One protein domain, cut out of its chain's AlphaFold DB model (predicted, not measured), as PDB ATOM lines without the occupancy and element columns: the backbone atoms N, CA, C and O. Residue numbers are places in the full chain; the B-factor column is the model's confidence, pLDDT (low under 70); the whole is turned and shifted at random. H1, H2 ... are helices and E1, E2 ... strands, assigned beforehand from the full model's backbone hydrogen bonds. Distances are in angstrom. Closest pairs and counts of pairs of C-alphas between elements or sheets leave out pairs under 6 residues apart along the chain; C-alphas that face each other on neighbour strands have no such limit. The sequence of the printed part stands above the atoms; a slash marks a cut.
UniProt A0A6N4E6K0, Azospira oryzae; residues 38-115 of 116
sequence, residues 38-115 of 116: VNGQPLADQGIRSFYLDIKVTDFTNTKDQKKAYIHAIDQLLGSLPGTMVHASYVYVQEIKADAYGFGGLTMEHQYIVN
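Overview. This is residues 38 to 115 of the 116 residues of a protein of Azospira oryzae (UniProt A0A6N4E6K0). Picture a narrow ribbon of two parallel strands, E1 and E2, with the long helix H2 packed over one face, chiefly along E2, and the small helices H1 and H3 beyond opposite ends of the ribbon. The printed part has 78 residues with three named helices and two named strands, in the order H1 E1 H2 E2 H3, of the mixed class. The whole is a rod spanning 53 by 24 by 19 A, only just loose, close to extended, with a radius of gyration of the C-alphas of 17.1 A.

Along the chain. Find C-alpha 52 at (96.112, 27.960, 162.421); there E1, residues 52 to 58, begins and runs 20.1 A. Look next for its neighbour strand E2, residues 90 to 96, 18.8 A long. H2, residues 64 to 79, runs 22.3 A from C-alpha 64 at (77.642, 21.617, 167.554). H1 is residues 43 to 46, 5.2 A long, and H3, residues 108 to 114, runs 10.1 A to C-alpha 114 at (71.723, 13.083, 142.269).

Arrangement. E1 and E2 are parallel neighbours, with 21 degrees between their directions; look for N 55 and O 92 at 3.0 A and N 94 and O 55 at 2.7 A, within hydrogen-bond range. E1, H2 and E2 form a strand-helix-strand unit, two parallel neighbour strands with a helix between them in the chain, and its crossover is right-handed. The closest C-alphas of H2 and E2 are those of Ile 71 and Val 91, 5.9 A apart; E1 and H2 are near each other, with 5 pairs of C-alphas within 10 A. The closest C-alphas of E1 and H3 are those of Thr 58 and Met 108, 7.4 A apart. H1 is apart from H2, E2 and H3. In H2 and H3 every O i to N i+4 pair is within hydrogen-bond range; H1 is too short for such a pair.

Size, cuts and confidence. The two C-alphas farthest apart, those of Asp 45 and Val 114, stand 53.9 A from each other. The printed part has no cut, and the link from E2 to H3 is long, with 11 residues. Look at the B-factor column for residues 111 to 115, where the pLDDT is under 70; its mean over the printed part is 89.4.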
ATOM      1  N   VAL A  38     103.532  36.324 168.786       92.75
ATOM      2  CA  VAL A  38     102.634  36.282 169.949       92.75
ATOM      3  C   VAL A  38     103.080  37.378 170.902       92.75
ATOM      4  O   VAL A  38     104.268  37.506 171.180       92.75
ATOM      5  N   ASN A  39     102.131  38.200 171.364       91.56
ATOM      6  CA  ASN A  39     102.399  39.363 172.219       91.56
ATOM      7  C   ASN A  39     103.477  40.311 171.652       91.56
ATOM      8  O   ASN A  39     104.265  40.887 172.394       91.56
ATOM      9  N   GLY A  40     103.527  40.458 170.323       94.12
ATOM     10  CA  GLY A  40     104.489  41.328 169.639       94.12
ATOM     11  C   GLY A  40     105.926  40.799 169.595       94.12
ATOM     12  O   GLY A  40     106.827  41.558 169.248       94.12
ATOM     13  N   GLN A  41     106.161  39.531 169.938       95.06
ATOM     14  CA  GLN A  41     107.473  38.885 169.866       95.06
ATOM     15  C   GLN A  41     107.448  37.721 168.866       95.06
ATOM     16  O   GLN A  41     106.440  37.003 168.827       95.06
ATOM     17  N   PRO A  42     108.516  37.515 168.070       96.12
ATOM     18  CA  PRO A  42     108.638  36.350 167.203       96.12
ATOM     19  C   PRO A  42     108.486  35.035 167.974       96.12
ATOM     20  O   PRO A  42     108.841  34.948 169.154       96.12
ATOM     21  N   LEU A  43     107.974  33.993 167.318       95.12
ATOM     22  CA  LEU A  43     107.893  32.657 167.921       95.12
ATOM     23  C   LEU A  43     109.294  32.073 168.162       95.12
ATOM     24  O   LEU A  43     109.519  31.444 169.199       95.12
ATOM     25  N   ALA A  44     110.226  32.344 167.239       95.06
ATOM     26  CA  ALA A  44     111.625  31.920 167.318       95.06
ATOM     27  C   ALA A  44     112.296  32.374 168.626       95.06
ATOM     28  O   ALA A  44     112.921  31.572 169.318       95.06
ATOM     29  N   ASP A  45     112.090  33.638 169.008       96.25
ATOM     30  CA  ASP A  45     112.709  34.254 170.191       96.25
ATOM     31  C   ASP A  45     112.139  33.711 171.510       96.25
ATOM     32  O   ASP A  45     112.775  33.784 172.560       96.25
ATOM     33  N   GLN A  46     110.932  33.149 171.460       93.38
ATOM     34  CA  GLN A  46     110.226  32.598 172.615       93.38
ATOM     35  C   GLN A  46     110.396  31.077 172.748       93.38
ATOM     36  O   GLN A  46     110.013  30.511 173.772       93.38
ATOM     37  N   GLY A  47     110.931  30.396 171.726       92.31
ATOM     38  CA  GLY A  47     111.022  28.933 171.701       92.31
ATOM     39  C   GLY A  47     109.655  28.236 171.733       92.31
ATOM     40  O   GLY A  47     109.533  27.123 172.253       92.31
ATOM     41  N   ILE A  48     108.616  28.897 171.215       94.38
ATOM     42  CA  ILE A  48     107.237  28.390 171.166       94.38
ATOM     43  C   ILE A  48     106.794  28.165 169.723       94.38
ATOM     44  O   ILE A  48     107.405  28.651 168.776       94.38
ATOM     45  N   ARG A  49     105.683  27.453 169.549       94.56
ATOM     46  CA  ARG A  49     105.068  27.212 168.240       94.56
ATOM     47  C   ARG A  49     103.561  27.419 168.288       94.56
ATOM     48  O   ARG A  49     102.923  27.137 169.299       94.56
ATOM     49  N   SER A  50     102.999  27.876 167.178       94.75
ATOM     50  CA  SER A  50     101.562  28.079 166.986       94.75
ATOM     51  C   SER A  50     101.113  27.402 165.692       94.75
ATOM     52  O   SER A  50     101.935  27.093 164.824       94.75
ATOM     53  N   PHE A  51      99.812  27.171 165.563       93.88
ATOM     54  CA  PHE A  51      99.189  26.757 164.316       93.88
ATOM     55  C   PHE A  51      97.868  27.503 164.089       93.88
ATOM     56  O   PHE A  51      97.231  28.012 165.013       93.88
ATOM     57  N   TYR A  52      97.430  27.500 162.836       93.75
ATOM     58  CA  TYR A  52      96.112  27.960 162.421       93.75
ATOM     59  C   TYR A  52      95.521  26.929 161.464       93.75
ATOM     60  O   TYR A  52      96.153  26.595 160.462       93.75
ATOM     61  N   LEU A  53      94.336  26.412 161.783       94.50
ATOM     62  CA  LEU A  53      93.613  25.448 160.962       94.50
ATOM     63  C   LEU A  53      92.223  25.974 160.610       94.50
ATOM     64  O   LEU A  53      91.396  26.204 161.497       94.50
ATOM     65  N   ASP A  54      91.960  26.075 159.308       94.44
ATOM     66  CA  ASP A  54      90.647  26.348 158.741       94.44
ATOM     67  C   ASP A  54      89.986  25.083 158.198       94.44
ATOM     68  O   ASP A  54      90.546  24.357 157.380       94.44
ATOM     69  N   ILE A  55      88.770  24.800 158.660       92.56
ATOM     70  CA  ILE A  55      88.007  23.627 158.231       92.56
ATOM     71  C   ILE A  55      86.754  24.111 157.519       92.56
ATOM     72  O   ILE A  55      85.950  24.825 158.111       92.56
ATOM     73  N   LYS A  56      86.549  23.692 156.270       92.38
ATOM     74  CA  LYS A  56      85.349  24.028 155.493       92.38
ATOM     75  C   LYS A  56      84.449  22.810 155.368       92.38
ATOM     76  O   LYS A  56      84.829  21.812 154.752       92.38
ATOM     77  N   VAL A  57      83.249  22.906 155.928       90.69
ATOM     78  CA  VAL A  57      82.213  21.869 155.851       90.69
ATOM     79  C   VAL A  57      80.976  22.415 155.152       90.69
ATOM     80  O   VAL A  57      80.749  23.622 155.122       90.69
ATOM     81  N   THR A  58      80.163  21.525 154.589       90.56
ATOM     82  CA  THR A  58      78.837  21.926 154.101       90.56
ATOM     83  C   THR A  58      77.954  22.282 155.295       90.56
ATOM     84  O   THR A  58      77.961  21.575 156.306       90.56
ATOM     85  N   ASP A  59      77.212  23.375 155.185       90.62
ATOM     86  CA  ASP A  59      76.327  23.870 156.235       90.62
ATOM     87  C   ASP A  59      75.309  22.803 156.670       90.62
ATOM     88  O   ASP A  59      74.864  21.980 155.867       90.62
ATOM     89  N   PHE A  60      74.983  22.791 157.962       85.06
ATOM     90  CA  PHE A  60      74.068  21.841 158.609       85.06
ATOM     91  C   PHE A  60      74.415  20.344 158.502       85.06
ATOM     92  O   PHE A  60      73.623  19.505 158.929       85.06
ATOM     93  N   THR A  61      75.603  19.973 158.015       85.44
ATOM     94  CA  THR A  61      76.031  18.557 157.975       85.44
ATOM     95  C   THR A  61      76.650  18.053 159.280       85.44
ATOM     96  O   THR A  61      76.845  16.851 159.440       85.44
ATOM     97  N   ASN A  62      76.969  18.955 160.215       88.19
ATOM     98  CA  ASN A  62      77.625  18.635 161.482       88.19
ATOM     99  C   ASN A  62      76.911  19.315 162.656       88.19
ATOM    100  O   ASN A  62      76.589  20.504 162.611       88.19
ATOM    101  N   THR A  63      76.719  18.589 163.754       90.00
ATOM    102  CA  THR A  63      76.173  19.157 164.991       90.00
ATOM    103  C   THR A  63      77.212  20.010 165.726       90.00
ATOM    104  O   THR A  63      78.421  19.917 165.496       90.00
ATOM    105  N   LYS A  64      76.752  20.840 166.672       93.38
ATOM    106  CA  LYS A  64      77.642  21.617 167.554       93.38
ATOM    107  C   LYS A  64      78.596  20.713 168.342       93.38
ATOM    108  O   LYS A  64      79.772  21.044 168.467       93.38
ATOM    109  N   ASP A  65      78.114  19.560 168.805       92.44
ATOM    110  CA  ASP A  65      78.922  18.601 169.562       92.44
ATOM    111  C   ASP A  65      79.957  17.895 168.687       92.44
ATOM    112  O   ASP A  65      81.096  17.722 169.117       92.44
ATOM    113  N   GLN A  66      79.611  17.557 167.440       88.75
ATOM    114  CA  GLN A  66      80.576  17.012 166.479       88.75
ATOM    115  C   GLN A  66      81.692  18.021 166.184       88.75
ATOM    116  O   GLN A  66      82.869  17.664 166.249       88.75
ATOM    117  N   LYS A  67      81.347  19.297 165.950       91.94
ATOM    118  CA  LYS A  67      82.337  20.369 165.747       91.94
ATOM    119  C   LYS A  67      83.227  20.560 166.979       91.94
ATOM    120  O   LYS A  67      84.446  20.613 166.839       91.94
ATOM    121  N   LYS A  68      82.646  20.597 168.183       94.88
ATOM    122  CA  LYS A  68      83.389  20.690 169.454       94.88
ATOM    123  C   LYS A  68      84.366  19.525 169.626       94.88
ATOM    124  O   LYS A  68      85.530  19.752 169.947       94.88
ATOM    125  N   ALA A  69      83.899  18.296 169.416       90.75
ATOM    126  CA  ALA A  69      84.724  17.101 169.547       90.75
ATOM    127  C   ALA A  69      85.879  17.098 168.537       90.75
ATOM    128  O   ALA A  69      87.005  16.765 168.900       90.75
ATOM    129  N   TYR A  70      85.620  17.519 167.296       89.25
ATOM    130  CA  TYR A  70      86.646  17.605 166.261       89.25
ATOM    131  C   TYR A  70      87.701  18.675 166.571       89.25
ATOM    132  O   TYR A  70      88.892  18.380 166.534       89.25
ATOM    133  N   ILE A  71      87.275  19.885 166.954       94.06
ATOM    134  CA  ILE A  71      88.174  20.976 167.368       94.06
ATOM    135  C   ILE A  71      89.095  20.516 168.502       94.06
ATOM    136  O   ILE A  71      90.310  20.678 168.418       94.06
ATOM    137  N   HIS A  72      88.525  19.880 169.527       93.44
ATOM    138  CA  HIS A  72      89.286  19.352 170.654       93.44
ATOM    139  C   HIS A  72      90.278  18.259 170.229       93.44
ATOM    140  O   HIS A  72      91.420  18.257 170.678       93.44
ATOM    141  N   ALA A  73      89.872  17.341 169.348       92.44
ATOM    142  CA  ALA A  73      90.754  16.282 168.861       92.44
ATOM    143  C   ALA A  73      91.959  16.837 168.081       92.44
ATOM    144  O   ALA A  73      93.068  16.327 168.235       92.44
ATOM    145  N   ILE A  74      91.762  17.885 167.274       92.88
ATOM    146  CA  ILE A  74      92.857  18.550 166.559       92.88
ATOM    147  C   ILE A  74      93.794  19.270 167.528       92.88
ATOM    148  O   ILE A  74      95.007  19.113 167.403       92.88
ATOM    149  N   ASP A  75      93.253  20.025 168.485       92.81
ATOM    150  CA  ASP A  75      94.063  20.745 169.470       92.81
ATOM    151  C   ASP A  75      94.945  19.780 170.279       92.81
ATOM    152  O   ASP A  75      96.159  19.964 170.364       92.81
ATOM    153  N   GLN A  76      94.373  18.669 170.755       94.19
ATOM    154  CA  GLN A  76      95.130  17.617 171.438       94.19
ATOM    155  C   GLN A  76      96.196  16.981 170.543       94.19
ATOM    156  O   GLN A  76      97.331  16.774 170.979       94.19
ATOM    157  N   LEU A  77      95.848  16.666 169.293       92.75
ATOM    158  CA  LEU A  77      96.784  16.059 168.353       92.75
ATOM    159  C   LEU A  77      97.971  16.986 168.090       92.75
ATOM    160  O   LEU A  77      99.121  16.565 168.215       92.75
ATOM    161  N   LEU A  78      97.711  18.244 167.737       92.38
ATOM    162  CA  LEU A  78      98.765  19.198 167.419       92.38
ATOM    163  C   LEU A  78      99.560  19.580 168.664       92.38
ATOM    164  O   LEU A  78     100.781  19.683 168.561       92.38
ATOM    165  N   GLY A  79      98.918  19.677 169.828       92.38
ATOM    166  CA  GLY A  79      99.568  19.897 171.120       92.38
ATOM    167  C   GLY A  79     100.491  18.764 171.555       92.38
ATOM    168  O   GLY A  79     101.465  19.019 172.258       92.38
ATOM    169  N   SER A  80     100.248  17.535 171.092       93.56
ATOM    170  CA  SER A  80     101.109  16.385 171.397       93.56
ATOM    171  C   SER A  80     102.444  16.378 170.641       93.56
ATOM    172  O   SER A  80     103.350  15.624 171.000       93.56
ATOM    173  N   LEU A  81     102.589  17.203 169.596       92.44
ATOM    174  CA  LEU A  81     103.839  17.289 168.840       92.44
ATOM    175  C   LEU A  81     104.941  18.004 169.660       92.44
ATOM    176  O   LEU A  81     104.628  18.863 170.487       92.44
ATOM    177  N   PRO A  82     106.233  17.698 169.427       92.50
ATOM    178  CA  PRO A  82     107.337  18.278 170.192       92.50
ATOM    179  C   PRO A  82     107.389  19.813 170.156       92.50
ATOM    180  O   PRO A  82     107.139  20.426 169.120       92.50
ATOM    181  N   GLY A  83     107.793  20.414 171.279       90.12
ATOM    182  CA  GLY A  83     107.917  21.865 171.458       90.12
ATOM    183  C   GLY A  83     106.683  22.509 172.096       90.12
ATOM    184  O   GLY A  83     105.565  22.007 171.971       90.12
ATOM    185  N   THR A  84     106.888  23.633 172.781       93.31
ATOM    186  CA  THR A  84     105.843  24.313 173.561       93.31
ATOM    187  C   THR A  84     104.815  24.968 172.646       93.31
ATOM    188  O   THR A  84     105.109  25.954 171.969       93.31
ATOM    189  N   MET A  85     103.595  24.429 172.629       93.69
ATOM    190  CA  MET A  85     102.479  25.017 171.895       93.69
ATOM    191  C   MET A  85     101.867  26.177 172.682       93.69
ATOM    192  O   MET A  85     101.515  26.031 173.853       93.69
ATOM    193  N   VAL A  86     101.726  27.329 172.038       91.88
ATOM    194  CA  VAL A  86     101.076  28.505 172.629       91.88
ATOM    195  C   VAL A  86      99.553  28.402 172.503       91.88
ATOM    196  O   VAL A  86      99.031  27.948 171.486       91.88
ATOM    197  N   HIS A  87      98.839  28.894 173.523       85.31
ATOM    198  CA  HIS A  87      97.372  28.945 173.556       85.31
ATOM    199  C   HIS A  87      96.748  29.760 172.410       85.31
ATOM    200  O   HIS A  87      95.633  29.476 171.993       85.31
ATOM    201  N   ALA A  88      97.470  30.743 171.864       86.12
ATOM    202  CA  ALA A  88      97.114  31.436 170.625       86.12
ATOM    203  C   ALA A  88      97.376  30.546 169.390       86.12
ATOM    204  O   ALA A  88      98.138  30.904 168.493       86.12
ATOM    205  N   SER A  89      96.770  29.361 169.388       91.06
ATOM    206  CA  SER A  89      96.657  28.455 168.248       91.06
ATOM    207  C   SER A  89      95.174  28.248 167.962       91.06
ATOM    208  O   SER A  89      94.360  28.213 168.886       91.06
ATOM    209  N   TYR A  90      94.799  28.155 166.691       92.56
ATOM    210  CA  TYR A  90      93.395  28.273 166.297       92.56
ATOM    211  C   TYR A  90      92.933  27.085 165.468       92.56
ATOM    212  O   TYR A  90      93.544  26.745 164.457       92.56
ATOM    213  N   VAL A  91      91.789  26.519 165.851       94.50
ATOM    214  CA  VAL A  91      90.989  25.622 165.013       94.50
ATOM    215  C   VAL A  91      89.614  26.250 164.861       94.50
ATOM    216  O   VAL A  91      88.947  26.524 165.860       94.50
ATOM    217  N   TYR A  92      89.165  26.463 163.632       92.19
ATOM    218  CA  TYR A  92      87.821  26.971 163.383       92.19
ATOM    219  C   TYR A  92      87.159  26.246 162.217       92.19
ATOM    220  O   TYR A  92      87.809  25.757 161.294       92.19
ATOM    221  N   VAL A  93      85.833  26.164 162.293       93.44
ATOM    222  CA  VAL A  93      84.991  25.489 161.307       93.44
ATOM    223  C   VAL A  93      84.130  26.538 160.622       93.44
ATOM    224  O   VAL A  93      83.363  27.243 161.278       93.44
ATOM    225  N   GLN A  94      84.256  26.629 159.306       94.81
ATOM    226  CA  GLN A  94      83.402  27.412 158.429       94.81
ATOM    227  C   GLN A  94      82.347  26.499 157.813       94.81
ATOM    228  O   GLN A  94      82.664  25.502 157.164       94.81
ATOM    229  N   GLU A  95      81.088  26.867 158.011       93.56
ATOM    230  CA  GLU A  95      79.949  26.238 157.353       93.56
ATOM    231  C   GLU A  95      79.641  26.991 156.060       93.56
ATOM    232  O   GLU A  95      79.334  28.183 156.073       93.56
ATOM    233  N   ILE A  96      79.772  26.294 154.935       94.88
ATOM    234  CA  ILE A  96      79.558  26.833 153.593       94.88
ATOM    235  C   ILE A  96      78.227  26.302 153.072       94.88
ATOM    236  O   ILE A  96      77.974  25.097 153.129       94.88
ATOM    237  N   LYS A  97      77.371  27.186 152.554       94.31
ATOM    238  CA  LYS A  97      76.096  26.786 151.946       94.31
ATOM    239  C   LYS A  97      76.327  25.774 150.818       94.31
ATOM    240  O   LYS A  97      77.322  25.848 150.099       94.31
ATOM    241  N   ALA A  98      75.426  24.800 150.695       91.06
ATOM    242  CA  ALA A  98      75.601  23.663 149.791       91.06
ATOM    243  C   ALA A  98      75.623  24.062 148.302       91.06
ATOM    244  O   ALA A  98      76.268  23.389 147.501       91.06
ATOM    245  N   ASP A  99      74.976  25.168 147.943       93.75
ATOM    246  CA  ASP A  99      74.987  25.798 146.617       93.75
ATOM    247  C   ASP A  99      76.288  26.577 146.317       93.75
ATOM    248  O   ASP A  99      76.598  26.846 145.159       93.75
ATOM    249  N   ALA A 100      77.085  26.890 147.344       94.62
ATOM    250  CA  ALA A 100      78.349  27.624 147.249       94.62
ATOM    251  C   ALA A 100      79.593  26.754 147.511       94.62
ATOM    252  O   ALA A 100      80.723  27.213 147.332       94.62
ATOM    253  N   TYR A 101      79.414  25.498 147.931       89.94
ATOM    254  CA  TYR A 101      80.511  24.551 148.115       89.94
ATOM    255  C   TYR A 101      80.604  23.622 146.899       89.94
ATOM    256  O   TYR A 101      79.723  22.799 146.675       89.94
ATOM    257  N   GLY A 102      81.668  23.758 146.102       87.69
ATOM    258  CA  GLY A 102      81.932  22.904 144.943       87.69
ATOM    259  C   GLY A 102      82.815  21.691 145.254       87.69
ATOM    260  O   GLY A 102      83.856  21.819 145.898       87.69
ATOM    261  N   PHE A 103      82.449  20.527 144.718       83.44
ATOM    262  CA  PHE A 103      83.269  19.315 144.686       83.44
ATOM    263  C   PHE A 103      83.086  18.598 143.339       83.44
ATOM    264  O   PHE A 103      81.968  18.443 142.849       83.44
ATOM    265  N   GLY A 104      84.185  18.180 142.702       84.06
ATOM    266  CA  GLY A 104      84.133  17.483 141.408       84.06
ATOM    267  C   GLY A 104      83.465  18.281 140.277       84.06
ATOM    268  O   GLY A 104      82.908  17.686 139.364       84.06
ATOM    269  N   GLY A 105      83.478  19.617 140.355       87.50
ATOM    270  CA  GLY A 105      82.821  20.498 139.383       87.50
ATOM    271  C   GLY A 105      81.317  20.712 139.602       87.50
ATOM    272  O   GLY A 105      80.694  21.399 138.801       87.50
ATOM    273  N   LEU A 106      80.735  20.171 140.677       88.44
ATOM    274  CA  LEU A 106      79.317  20.317 141.026       88.44
ATOM    275  C   LEU A 106      79.168  20.936 142.417       88.44
ATOM    276  O   LEU A 106      80.037  20.757 143.269       88.44
ATOM    277  N   THR A 107      78.061  21.634 142.670       91.25
ATOM    278  CA  THR A 107      77.727  22.091 144.026       91.25
ATOM    279  C   THR A 107      77.348  20.900 144.907       91.25
ATOM    280  O   THR A 107      76.822  19.891 144.426       91.25
ATOM    281  N   MET A 108      77.598  21.005 146.210       85.00
ATOM    282  CA  MET A 108      77.202  19.981 147.180       85.00
ATOM    283  C   MET A 108      75.680  19.780 147.205       85.00
ATOM    284  O   MET A 108      75.220  18.655 147.385       85.00
ATOM    285  N   GLU A 109      74.899  20.833 146.952       86.19
ATOM    286  CA  GLU A 109      73.446  20.743 146.767       86.19
ATOM    287  C   GLU A 109      73.081  19.857 145.565       86.19
ATOM    288  O   GLU A 109      72.255  18.952 145.686       86.19
ATOM    289  N   HIS A 110      73.743  20.042 144.420       81.25
ATOM    290  CA  HIS A 110      73.490  19.218 143.238       81.25
ATOM    291  C   HIS A 110      73.870  17.750 143.476       81.25
ATOM    292  O   HIS A 110      73.159  16.839 143.054       81.25
ATOM    293  N   GLN A 111      74.951  17.496 144.218       69.25
ATOM    294  CA  GLN A 111      75.319  16.133 144.605       69.25
ATOM    295  C   GLN A 111      74.316  15.479 145.561       69.25
ATOM    296  O   GLN A 111      74.228  14.249 145.579       69.25
ATOM    297  N   TYR A 112      73.565  16.256 146.348       58.00
ATOM    298  CA  TYR A 112      72.480  15.728 147.172       58.00
ATOM    299  C   TYR A 112      71.323  15.239 146.296       58.00
ATOM    300  O   TYR A 112      70.877  14.112 146.469       58.00
ATOM    301  N   ILE A 113      70.922  16.030 145.296       57.03
ATOM    302  CA  ILE A 113      69.814  15.702 144.380       57.03
ATOM    303  C   ILE A 113      70.109  14.441 143.556       57.03
ATOM    304  O   ILE A 113      69.225  13.619 143.358       57.03
ATOM    305  N   VAL A 114      71.348  14.255 143.092       52.94
ATOM    306  CA  VAL A 114      71.723  13.083 142.269       52.94
ATOM    307  C   VAL A 114      71.797  11.783 143.091       52.94
ATOM    308  O   VAL A 114      71.804  10.692 142.526       52.94
ATOM    309  N   ASN A 115      71.859  11.880 144.422       43.28
ATOM    310  CA  ASN A 115      71.996  10.737 145.329       43.28
ATOM    311  C   ASN A 115      70.800  10.553 146.288       43.28
ATOM    312  O   ASN A 115      70.930   9.774 147.237       43.28
TER     313      ASN A 115